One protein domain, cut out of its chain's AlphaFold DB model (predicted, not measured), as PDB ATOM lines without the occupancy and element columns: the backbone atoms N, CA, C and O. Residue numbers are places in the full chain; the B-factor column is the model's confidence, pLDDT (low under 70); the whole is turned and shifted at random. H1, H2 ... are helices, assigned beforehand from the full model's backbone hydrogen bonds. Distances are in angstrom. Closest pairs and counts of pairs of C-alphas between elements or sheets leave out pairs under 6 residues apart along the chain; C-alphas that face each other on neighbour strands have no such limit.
ATOM      1  N   SER A   6     156.606 205.242 175.520       49.84
ATOM      2  CA  SER A   6     156.432 206.698 175.363       49.84
ATOM      3  C   SER A   6     157.607 207.410 174.668       49.84
ATOM      4  O   SER A   6     157.477 208.555 174.238       49.84
ATOM      5  N   ARG A   7     158.764 206.744 174.545       50.19
ATOM      6  CA  ARG A   7     159.986 207.284 173.922       50.19
ATOM      7  C   ARG A   7     160.102 206.950 172.431       50.19
ATOM      8  O   ARG A   7     161.011 207.462 171.779       50.19
ATOM      9  N   GLN A   8     159.195 206.139 171.877       40.47
ATOM     10  CA  GLN A   8     159.163 205.804 170.452       40.47
ATOM     11  C   GLN A   8     158.445 206.885 169.632       40.47
ATOM     12  O   GLN A   8     157.338 206.696 169.139       40.47
ATOM     13  N   ILE A   9     159.111 208.022 169.433       42.94
ATOM     14  CA  ILE A   9     158.806 208.925 168.317       42.94
ATOM     15  C   ILE A   9     160.082 209.044 167.484       42.94
ATOM     16  O   ILE A   9     160.898 209.942 167.669       42.94
ATOM     17  N   GLY A  10     160.254 208.077 166.579       43.16
ATOM     18  CA  GLY A  10     161.344 208.021 165.607       43.16
ATOM     19  C   GLY A  10     162.688 207.564 166.180       43.16
ATOM     20  O   GLY A  10     162.984 207.732 167.356       43.16
ATOM     21  N   PHE A  11     163.550 207.027 165.313       44.81
ATOM     22  CA  PHE A  11     164.969 206.722 165.576       44.81
ATOM     23  C   PHE A  11     165.823 207.977 165.850       44.81
ATOM     24  O   PHE A  11     167.032 207.994 165.622       44.81
ATOM     25  N   VAL A  12     165.193 209.063 166.286       45.78
ATOM     26  CA  VAL A  12     165.861 210.299 166.646       45.78
ATOM     27  C   VAL A  12     166.228 210.164 168.109       45.78
ATOM     28  O   VAL A  12     165.391 209.817 168.942       45.78
ATOM     29  N   ALA A  13     167.500 210.399 168.420       51.81
ATOM     30  CA  ALA A  13     167.944 210.428 169.794       51.81
ATOM     31  C   ALA A  13     167.030 211.373 170.583       51.81
ATOM     32  O   ALA A  13     166.860 212.539 170.237       51.81
ATOM     33  N   CYS A  14     166.384 210.820 171.599       57.00
ATOM     34  CA  CYS A  14     165.568 211.534 172.556       57.00
ATOM     35  C   CYS A  14     166.525 211.969 173.675       57.00
ATOM     36  O   CYS A  14     166.809 211.145 174.549       57.00
ATOM     37  N   PRO A  15     167.093 213.190 173.640       63.88
ATOM     38  CA  PRO A  15     167.957 213.631 174.724       63.88
ATOM     39  C   PRO A  15     167.120 213.673 176.004       63.88
ATOM     40  O   PRO A  15     166.064 214.307 176.020       63.88
ATOM     41  N   ILE A  16     167.558 212.957 177.041       71.25
ATOM     42  CA  ILE A  16     166.988 213.118 178.381       71.25
ATOM     43  C   ILE A  16     167.756 214.254 179.052       71.25
ATOM     44  O   ILE A  16     168.984 214.313 179.025       71.25
ATOM     45  N   THR A  17     167.008 215.196 179.595       77.62
ATOM     46  CA  THR A  17     167.525 216.381 180.266       77.62
ATOM     47  C   THR A  17     168.011 216.039 181.672       77.62
ATOM     48  O   THR A  17     167.531 215.097 182.302       77.62
ATOM     49  N   TRP A  18     168.925 216.853 182.213       80.50
ATOM     50  CA  TRP A  18     169.344 216.737 183.619       80.50
ATOM     51  C   TRP A  18     168.152 216.782 184.588       80.50
ATOM     52  O   TRP A  18     168.137 216.100 185.605       80.50
ATOM     53  N   LEU A  19     167.126 217.550 184.228       79.81
ATOM     54  CA  LEU A  19     165.887 217.694 184.977       79.81
ATOM     55  C   LEU A  19     165.108 216.375 185.081       79.81
ATOM     56  O   LEU A  19     164.640 216.014 186.154       79.81
ATOM     57  N   GLU A  20     165.013 215.630 183.979       80.69
ATOM     58  CA  GLU A  20     164.382 214.305 183.953       80.69
ATOM     59  C   GLU A  20     165.199 213.269 184.733       80.69
ATOM     60  O   GLU A  20     164.622 212.378 185.356       80.69
ATOM     61  N   ILE A  21     166.530 213.391 184.724       83.38
ATOM     62  CA  ILE A  21     167.427 212.547 185.525       83.38
ATOM     63  C   ILE A  21     167.214 212.811 187.023       83.38
ATOM     64  O   ILE A  21     167.043 211.858 187.780       83.38
ATOM     65  N   ASP A  22     167.172 214.081 187.441       82.38
ATOM     66  CA  ASP A  22     166.940 214.479 188.838       82.38
ATOM     67  C   ASP A  22     165.539 214.068 189.318       82.38
ATOM     68  O   ASP A  22     165.392 213.468 190.381       82.38
ATOM     69  N   ALA A  23     164.506 214.301 188.500       81.81
ATOM     70  CA  ALA A  23     163.134 213.902 188.814       81.81
ATOM     71  C   ALA A  23     162.995 212.376 188.961       81.81
ATOM     72  O   ALA A  23     162.350 211.897 189.895       81.81
ATOM     73  N   LEU A  24     163.634 211.596 188.079       81.69
ATOM     74  CA  LEU A  24     163.638 210.135 188.171       81.69
ATOM     75  C   LEU A  24     164.384 209.647 189.417       81.69
ATOM     76  O   LEU A  24     163.905 208.742 190.093       81.69
ATOM     77  N   SER A  25     165.537 210.244 189.717       85.38
ATOM     78  CA  SER A  25     166.334 209.959 190.913       85.38
ATOM     79  C   SER A  25     165.502 210.149 192.185       85.38
ATOM     80  O   SER A  25     165.368 209.214 192.978       85.38
ATOM     81  N   ARG A  26     164.829 211.298 192.317       82.62
ATOM     82  CA  ARG A  26     163.922 211.586 193.439       82.62
ATOM     83  C   ARG A  26     162.743 210.621 193.498       82.62
ATOM     84  O   ARG A  26     162.475 210.054 194.554       82.62
ATOM     85  N   GLY A  27     162.061 210.400 192.373       79.00
ATOM     86  CA  GLY A  27     160.892 209.517 192.300       79.00
ATOM     87  C   GLY A  27     161.213 208.045 192.587       79.00
ATOM     88  O   GLY A  27     160.374 207.325 193.122       79.00
ATOM     89  N   ALA A  28     162.429 207.598 192.271       85.44
ATOM     90  CA  ALA A  28     162.907 206.246 192.549       85.44
ATOM     91  C   ALA A  28     163.539 206.089 193.946       85.44
ATOM     92  O   ALA A  28     163.904 204.974 194.315       85.44
ATOM     93  N   GLY A  29     163.704 207.178 194.706       86.06
ATOM     94  CA  GLY A  29     164.430 207.168 195.980       86.06
ATOM     95  C   GLY A  29     165.924 206.848 195.831       86.06
ATOM     96  O   GLY A  29     166.544 206.353 196.770       86.06
ATOM     97  N   LEU A  30     166.496 207.086 194.647       85.88
ATOM     98  CA  LEU A  30     167.909 206.867 194.349       85.88
ATOM     99  C   LEU A  30     168.628 208.206 194.392       85.88
ATOM    100  O   LEU A  30     168.373 209.046 193.539       85.88
ATOM    101  N   ASP A  31     169.537 208.408 195.338       88.62
ATOM    102  CA  ASP A  31     170.319 209.643 195.393       88.62
ATOM    103  C   ASP A  31     171.513 209.571 194.428       88.62
ATOM    104  O   ASP A  31     172.302 208.622 194.478       88.62
ATOM    105  N   ILE A  32     171.643 210.556 193.535       87.69
ATOM    106  CA  ILE A  32     172.777 210.640 192.603       87.69
ATOM    107  C   ILE A  32     173.972 211.200 193.366       87.69
ATOM    108  O   ILE A  32     174.030 212.392 193.686       87.69
ATOM    109  N   ARG A  33     174.975 210.354 193.602       90.88
ATOM    110  CA  ARG A  33     176.195 210.753 194.305       90.88
ATOM    111  C   ARG A  33     177.017 211.735 193.461       90.88
ATOM    112  O   ARG A  33     176.935 211.719 192.230       90.88
ATOM    113  N   PRO A  34     177.883 212.554 194.087       89.50
ATOM    114  CA  PRO A  34     178.689 213.543 193.366       89.50
ATOM    115  C   PRO A  34     179.501 212.961 192.198       89.50
ATOM    116  O   PRO A  34     179.485 213.523 191.107       89.50
ATOM    117  N   TRP A  35     180.125 211.796 192.386       91.38
ATOM    118  CA  TRP A  35     180.914 211.146 191.332       91.38
ATOM    119  C   TRP A  35     180.046 210.594 190.187       91.38
ATOM    120  O   TRP A  35     180.473 210.577 189.037       91.38
ATOM    121  N   GLU A  36     178.806 210.171 190.470       89.69
ATOM    122  CA  GLU A  36     177.867 209.686 189.446       89.69
ATOM    123  C   GLU A  36     177.405 210.845 188.564       89.69
ATOM    124  O   GLU A  36     177.304 210.709 187.347       89.69
ATOM    125  N   ARG A  37     177.198 212.021 189.166       87.19
ATOM    126  CA  ARG A  37     176.913 213.262 188.442       87.19
ATOM    127  C   ARG A  37     178.062 213.662 187.515       87.19
ATOM    128  O   ARG A  37     177.806 214.056 186.378       87.19
ATOM    129  N   GLU A  38     179.302 213.574 187.987       88.88
ATOM    130  CA  GLU A  38     180.490 213.855 187.171       88.88
ATOM    131  C   GLU A  38     180.593 212.879 185.993       88.88
ATOM    132  O   GLU A  38     180.712 213.319 184.849       88.88
ATOM    133  N   LEU A  39     180.407 211.580 186.245       90.25
ATOM    134  CA  LEU A  39     180.403 210.550 185.206       90.25
ATOM    135  C   LEU A  39     179.321 210.798 184.140       90.25
ATOM    136  O   LEU A  39     179.600 210.728 182.944       90.25
ATOM    137  N   ILE A  40     178.090 211.124 184.551       87.94
ATOM    138  CA  ILE A  40     176.990 211.436 183.621       87.94
ATOM    139  C   ILE A  40     177.357 212.639 182.741       87.94
ATOM    140  O   ILE A  40     177.111 212.618 181.535       87.94
ATOM    141  N   ARG A  41     177.982 213.671 183.322       85.69
ATOM    142  CA  ARG A  41     178.431 214.856 182.582       85.69
ATOM    143  C   ARG A  41     179.523 214.519 181.567       85.69
ATOM    144  O   ARG A  41     179.473 215.015 180.444       85.69
ATOM    145  N   GLU A  42     180.499 213.694 181.932       87.56
ATOM    146  CA  GLU A  42     181.558 213.264 181.012       87.56
ATOM    147  C   GLU A  42     181.004 212.468 179.829       87.56
ATOM    148  O   GLU A  42     181.375 212.724 178.679       87.56
ATOM    149  N   ILE A  43     180.060 211.562 180.094       86.75
ATOM    150  CA  ILE A  43     179.373 210.789 179.055       86.75
ATOM    151  C   ILE A  43     178.596 211.722 178.118       86.75
ATOM    152  O   ILE A  43     178.715 211.587 176.899       86.75
ATOM    153  N   ASP A  44     177.847 212.688 178.655       84.25
ATOM    154  CA  ASP A  44     177.094 213.656 177.847       84.25
ATOM    155  C   ASP A  44     178.020 214.463 176.923       84.25
ATOM    156  O   ASP A  44     177.796 214.542 175.711       84.25
ATOM    157  N   MET A  45     179.142 214.967 177.449       83.62
ATOM    158  CA  MET A  45     180.142 215.671 176.640       83.62
ATOM    159  C   MET A  45     180.737 214.782 175.536       83.62
ATOM    160  O   MET A  45     180.922 215.246 174.404       83.62
ATOM    161  N   ALA A  46     181.030 213.513 175.835       84.44
ATOM    162  CA  ALA A  46     181.565 212.567 174.860       84.44
ATOM    163  C   ALA A  46     180.560 212.295 173.729       84.44
ATOM    164  O   ALA A  46     180.917 212.356 172.548       84.44
ATOM    165  N   VAL A  47     179.288 212.073 174.071       81.12
ATOM    166  CA  VAL A  47     178.205 211.857 173.101       81.12
ATOM    167  C   VAL A  47     178.008 213.090 172.220       81.12
ATOM    168  O   VAL A  47     177.986 212.962 170.995       81.12
ATOM    169  N   MET A  48     177.958 214.288 172.808       78.94
ATOM    170  CA  MET A  48     177.832 215.544 172.058       78.94
ATOM    171  C   MET A  48     179.010 215.767 171.105       78.94
ATOM    172  O   MET A  48     178.826 216.224 169.975       78.94
ATOM    173  N   THR A  49     180.225 215.412 171.526       80.50
ATOM    174  CA  THR A  49     181.424 215.510 170.683       80.50
ATOM    175  C   THR A  49     181.351 214.548 169.497       80.50
ATOM    176  O   THR A  49     181.621 214.947 168.362       80.50
ATOM    177  N   LEU A  50     180.923 213.302 169.727       80.88
ATOM    178  CA  LEU A  50     180.722 212.309 168.669       80.88
ATOM    179  C   LEU A  50     179.628 212.730 167.681       80.88
ATOM    180  O   LEU A  50     179.791 212.555 166.473       80.88
ATOM    181  N   TRP A  51     178.530 213.305 168.170       75.81
ATOM    182  CA  TRP A  51     177.441 213.781 167.317       75.81
ATOM    183  C   TRP A  51     177.874 214.952 166.444       75.81
ATOM    184  O   TRP A  51     177.713 214.879 165.227       75.81
ATOM    185  N   ARG A  52     178.547 215.957 167.016       74.19
ATOM    186  CA  ARG A  52     179.138 217.062 166.241       74.19
ATOM    187  C   ARG A  52     180.138 216.557 165.199       74.19
ATOM    188  O   ARG A  52     180.142 217.021 164.061       74.19
ATOM    189  N   ALA A  53     180.969 215.574 165.553       74.94
ATOM    190  CA  ALA A  53     181.898 214.956 164.609       74.94
ATOM    191  C   ALA A  53     181.173 214.218 163.468       74.94
ATOM    192  O   ALA A  53     181.653 214.218 162.332       74.94
ATOM    193  N   LYS A  54     180.014 213.608 163.744       71.44
ATOM    194  CA  LYS A  54     179.161 212.960 162.739       71.44
ATOM    195  C   LYS A  54     178.469 213.984 161.836       71.44
ATOM    196  O   LYS A  54     178.469 213.800 160.622       71.44
ATOM    197  N   GLU A  55     177.953 215.081 162.384       64.31
ATOM    198  CA  GLU A  55     177.368 216.189 161.611       64.31
ATOM    199  C   GLU A  55     178.375 216.758 160.602       64.31
ATOM    200  O   GLU A  55     178.079 216.844 159.408       64.31
ATOM    201  N   ASN A  56     179.609 217.017 161.048       60.56
ATOM    202  CA  ASN A  56     180.684 217.537 160.197       60.56
ATOM    203  C   ASN A  56     181.069 216.594 159.045       60.56
ATOM    204  O   ASN A  56     181.487 217.058 157.988       60.56
ATOM    205  N   LYS A  57     180.931 215.273 159.224       60.59
ATOM    206  CA  LYS A  57     181.239 214.275 158.184       60.59
ATOM    207  C   LYS A  57     180.109 214.073 157.178       60.59
ATOM    208  O   LYS A  57     180.375 213.625 156.069       60.59
ATOM    209  N   THR A  58     178.866 214.358 157.565       57.28
ATOM    210  CA  THR A  58     177.689 213.975 156.769       57.28
ATOM    211  C   THR A  58     177.021 215.162 156.070       57.28
ATOM    212  O   THR A  58     176.103 214.948 155.286       57.28
ATOM    213  N   GLY A  59     177.444 216.408 156.331       55.56
ATOM    214  CA  GLY A  59     176.867 217.616 155.713       55.56
ATOM    215  C   GLY A  59     175.363 217.800 155.974       55.56
ATOM    216  O   GLY A  59     174.722 218.650 155.359       55.56
ATOM    217  N   GLN A  60     174.789 216.987 156.864       52.34
ATOM    218  CA  GLN A  60     173.366 216.925 157.149       52.34
ATOM    219  C   GLN A  60     173.046 217.651 158.450       52.34
ATOM    220  O   GLN A  60     173.818 217.664 159.405       52.34
ATOM    221  N   GLN A  61     171.890 218.301 158.384       53.03
ATOM    222  CA  GLN A  61     171.364 219.361 159.229       53.03
ATOM    223  C   GLN A  61     171.464 219.077 160.732       53.03
ATOM    224  O   GLN A  61     171.276 217.948 161.181       53.03
ATOM    225  N   LYS A  62     171.713 220.163 161.480       50.28
ATOM    226  CA  LYS A  62     171.719 220.244 162.947       50.28
ATOM    227  C   LYS A  62     170.662 219.318 163.567       50.28
ATOM    228  O   LYS A  62     169.521 219.333 163.094       50.28
ATOM    229  N   PRO A  63     170.982 218.588 164.648       53.88
ATOM    230  CA  PRO A  63     170.024 217.754 165.346       53.88
ATOM    231  C   PRO A  63     168.865 218.646 165.767       53.88
ATOM    232  O   PRO A  63     169.040 219.637 166.479       53.88
ATOM    233  N   VAL A  64     167.675 218.318 165.269       52.22
ATOM    234  CA  VAL A  64     166.438 218.965 165.687       52.22
ATOM    235  C   VAL A  64     166.205 218.524 167.125       52.22
ATOM    236  O   VAL A  64     165.594 217.488 167.383       52.22
ATOM    237  N   VAL A  65     166.749 219.286 168.074       56.03
ATOM    238  CA  VAL A  65     166.373 219.188 169.481       56.03
ATOM    239  C   VAL A  65     164.907 219.593 169.530       56.03
ATOM    240  O   VAL A  65     164.573 220.777 169.489       56.03
ATOM    241  N   GLN A  66     164.018 218.602 169.515       58.16
ATOM    242  CA  GLN A  66     162.594 218.843 169.673       58.16
ATOM    243  C   GLN A  66     162.399 219.503 171.037       58.16
ATOM    244  O   GLN A  66     162.648 218.884 172.071       58.16
ATOM    245  N   GLN A  67     161.980 220.770 171.039       54.28
ATOM    246  CA  GLN A  67     161.510 221.437 172.246       54.28
ATOM    247  C   GLN A  67     160.258 220.695 172.712       54.28
ATOM    248  O   GLN A  67     159.168 220.869 172.168       54.28
ATOM    249  N   ARG A  68     160.433 219.788 173.670       55.31
ATOM    250  CA  ARG A  68     159.319 219.051 174.254       55.31
ATOM    251  C   ARG A  68     158.549 219.975 175.182       55.31
ATOM    252  O   ARG A  68     159.145 220.694 175.980       55.31
ATOM    253  N   LYS A  69     157.220 219.922 175.099       57.88
ATOM    254  CA  LYS A  69     156.369 220.421 176.180       57.88
ATOM    255  C   LYS A  69     156.601 219.508 177.387       57.88
ATOM    256  O   LYS A  69     156.538 218.289 177.232       57.88
ATOM    257  N   LEU A  70     156.920 220.094 178.541       57.03
ATOM    258  CA  LEU A  70     157.005 219.377 179.815       57.03
ATOM    259  C   LEU A  70     155.694 218.603 180.015       57.03
ATOM    260  O   LEU A  70     154.620 219.184 179.865       57.03
ATOM    261  N   SER A  71     155.772 217.297 180.271       62.97
ATOM    262  CA  SER A  71     154.578 216.521 180.612       62.97
ATOM    263  C   SER A  71     154.078 216.939 181.998       62.97
ATOM    264  O   SER A  71     154.888 217.288 182.856       62.97
ATOM    265  N   GLU A  72     152.761 216.894 182.231       59.50
ATOM    266  CA  GLU A  72     152.148 217.285 183.517       59.50
ATOM    267  C   GLU A  72     152.791 216.556 184.704       59.50
ATOM    268  O   GLU A  72     153.183 217.189 185.676       59.50
ATOM    269  N   GLY A  73     153.053 215.251 184.575       59.47
ATOM    270  CA  GLY A  73     153.729 214.489 185.629       59.47
ATOM    271  C   GLY A  73     155.197 214.873 185.866       59.47
ATOM    272  O   GLY A  73     155.710 214.631 186.953       59.47
ATOM    273  N   LEU A  74     155.891 215.462 184.880       58.72
ATOM    274  CA  LEU A  74     157.226 216.025 185.104       58.72
ATOM    275  C   LEU A  74     157.130 217.406 185.758       58.72
ATOM    276  O   LEU A  74     157.980 217.744 186.566       58.72
ATOM    277  N   PHE A  75     156.108 218.197 185.425       66.19
ATOM    278  CA  PHE A  75     155.873 219.501 186.041       66.19
ATOM    279  C   PHE A  75     155.576 219.371 187.544       66.19
ATOM    280  O   PHE A  75     156.229 220.040 188.339       66.19
ATOM    281  N   ASP A  76     154.697 218.443 187.930       63.50
ATOM    282  CA  ASP A  76     154.356 218.171 189.338       63.50
ATOM    283  C   ASP A  76     155.528 217.587 190.148       63.50
ATOM    284  O   ASP A  76     155.561 217.674 191.369       63.50
ATOM    285  N   ALA A  77     156.505 216.962 189.487       60.59
ATOM    286  CA  ALA A  77     157.713 216.470 190.150       60.59
ATOM    287  C   ALA A  77     158.756 217.578 190.396       60.59
ATOM    288  O   ALA A  77     159.747 217.348 191.094       60.59
ATOM    289  N   LEU A  78     158.570 218.754 189.786       55.75
ATOM    290  CA  LEU A  78     159.513 219.872 189.810       55.75
ATOM    291  C   LEU A  78     159.083 221.039 190.698       55.75
ATOM    292  O   LEU A  78     159.960 221.773 191.159       55.75
TER     293      LEU A  78
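What this domain is: This is residues 6 to 78 of the 79 residues of an uncharacterized protein of Brucella oryzae (UniProt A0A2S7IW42). The model is a loose, flat frame: the long helix H2 makes one side, and the unnamed stretch of residues 59 to 71 folds back from its end to make the other side of a wide V, with the small helix H3 following it. H1 lies between H2 and H3 in the mouth of the V, and residues 6 to 11 stick out as a free tail. The printed part has 73 residues, with three named helices in the order H1, H2, H3 and no named strand; the class is all helix, with 39 of the 73 residues in helices. It is loose, with a radius of gyration of the C-alphas of 14.8 A, and its C-alphas span 43 by 30 by 16 A.

How they stand to each other: H2, residues 34 to 58, touches no helix. H1, residues 18 to 27, is near it: no pair of their C-alphas is within 8 A, but 5 pairs are within 10 A. H3, residues 72 to 75, is close to H1 but not clearly touching it, with 2 pairs of C-alphas within 8 A. The closest C-alphas of H1 and H3 are those of Ala 23 and Leu 74, 7.3 A apart, and the two centres are 11.5 A apart. H2 and H3 are apart. Residues 45 to 50 of H2 stand free, and so do residues 56 to 61, of which 56 to 58 belong to H2. In H1 and H2 every O i to N i+4 pair is within hydrogen-bond range; H3 is too short for such a pair, and its 1 pair of O i and N i+3 is within range.

Where its parts are: H2 has 25 residues and runs 36.6 A from C-alpha 34 at (178.689, 213.543, 193.366) to C-alpha 58 at (177.689, 213.975, 156.769). H1, 10 residues from Trp 18 to Gly 27, is 14.1 A long and begins with C-alpha 18 at (169.344, 216.737, 183.619). H3, 4 residues from Glu 72 to Phe 75, measures 5.0 A and ends with C-alpha 75 at (155.873, 219.501, 186.041).

The domain as a whole: The two C-alphas farthest apart are those of Gly 29 and Gly 59, at 43.4 A. The C-alphas of Ser 6 and Leu 78, the first and last printed, are 19.8 A apart. The printed part has no cut. The link from H1 to H2 is short, with 6 residues, and the link from H2 to H3 is long, with 13 residues. The mean pLDDT of the printed part is 70.2, and 34 residues are under 70, namely residues 6 to 15 and 55 to 78.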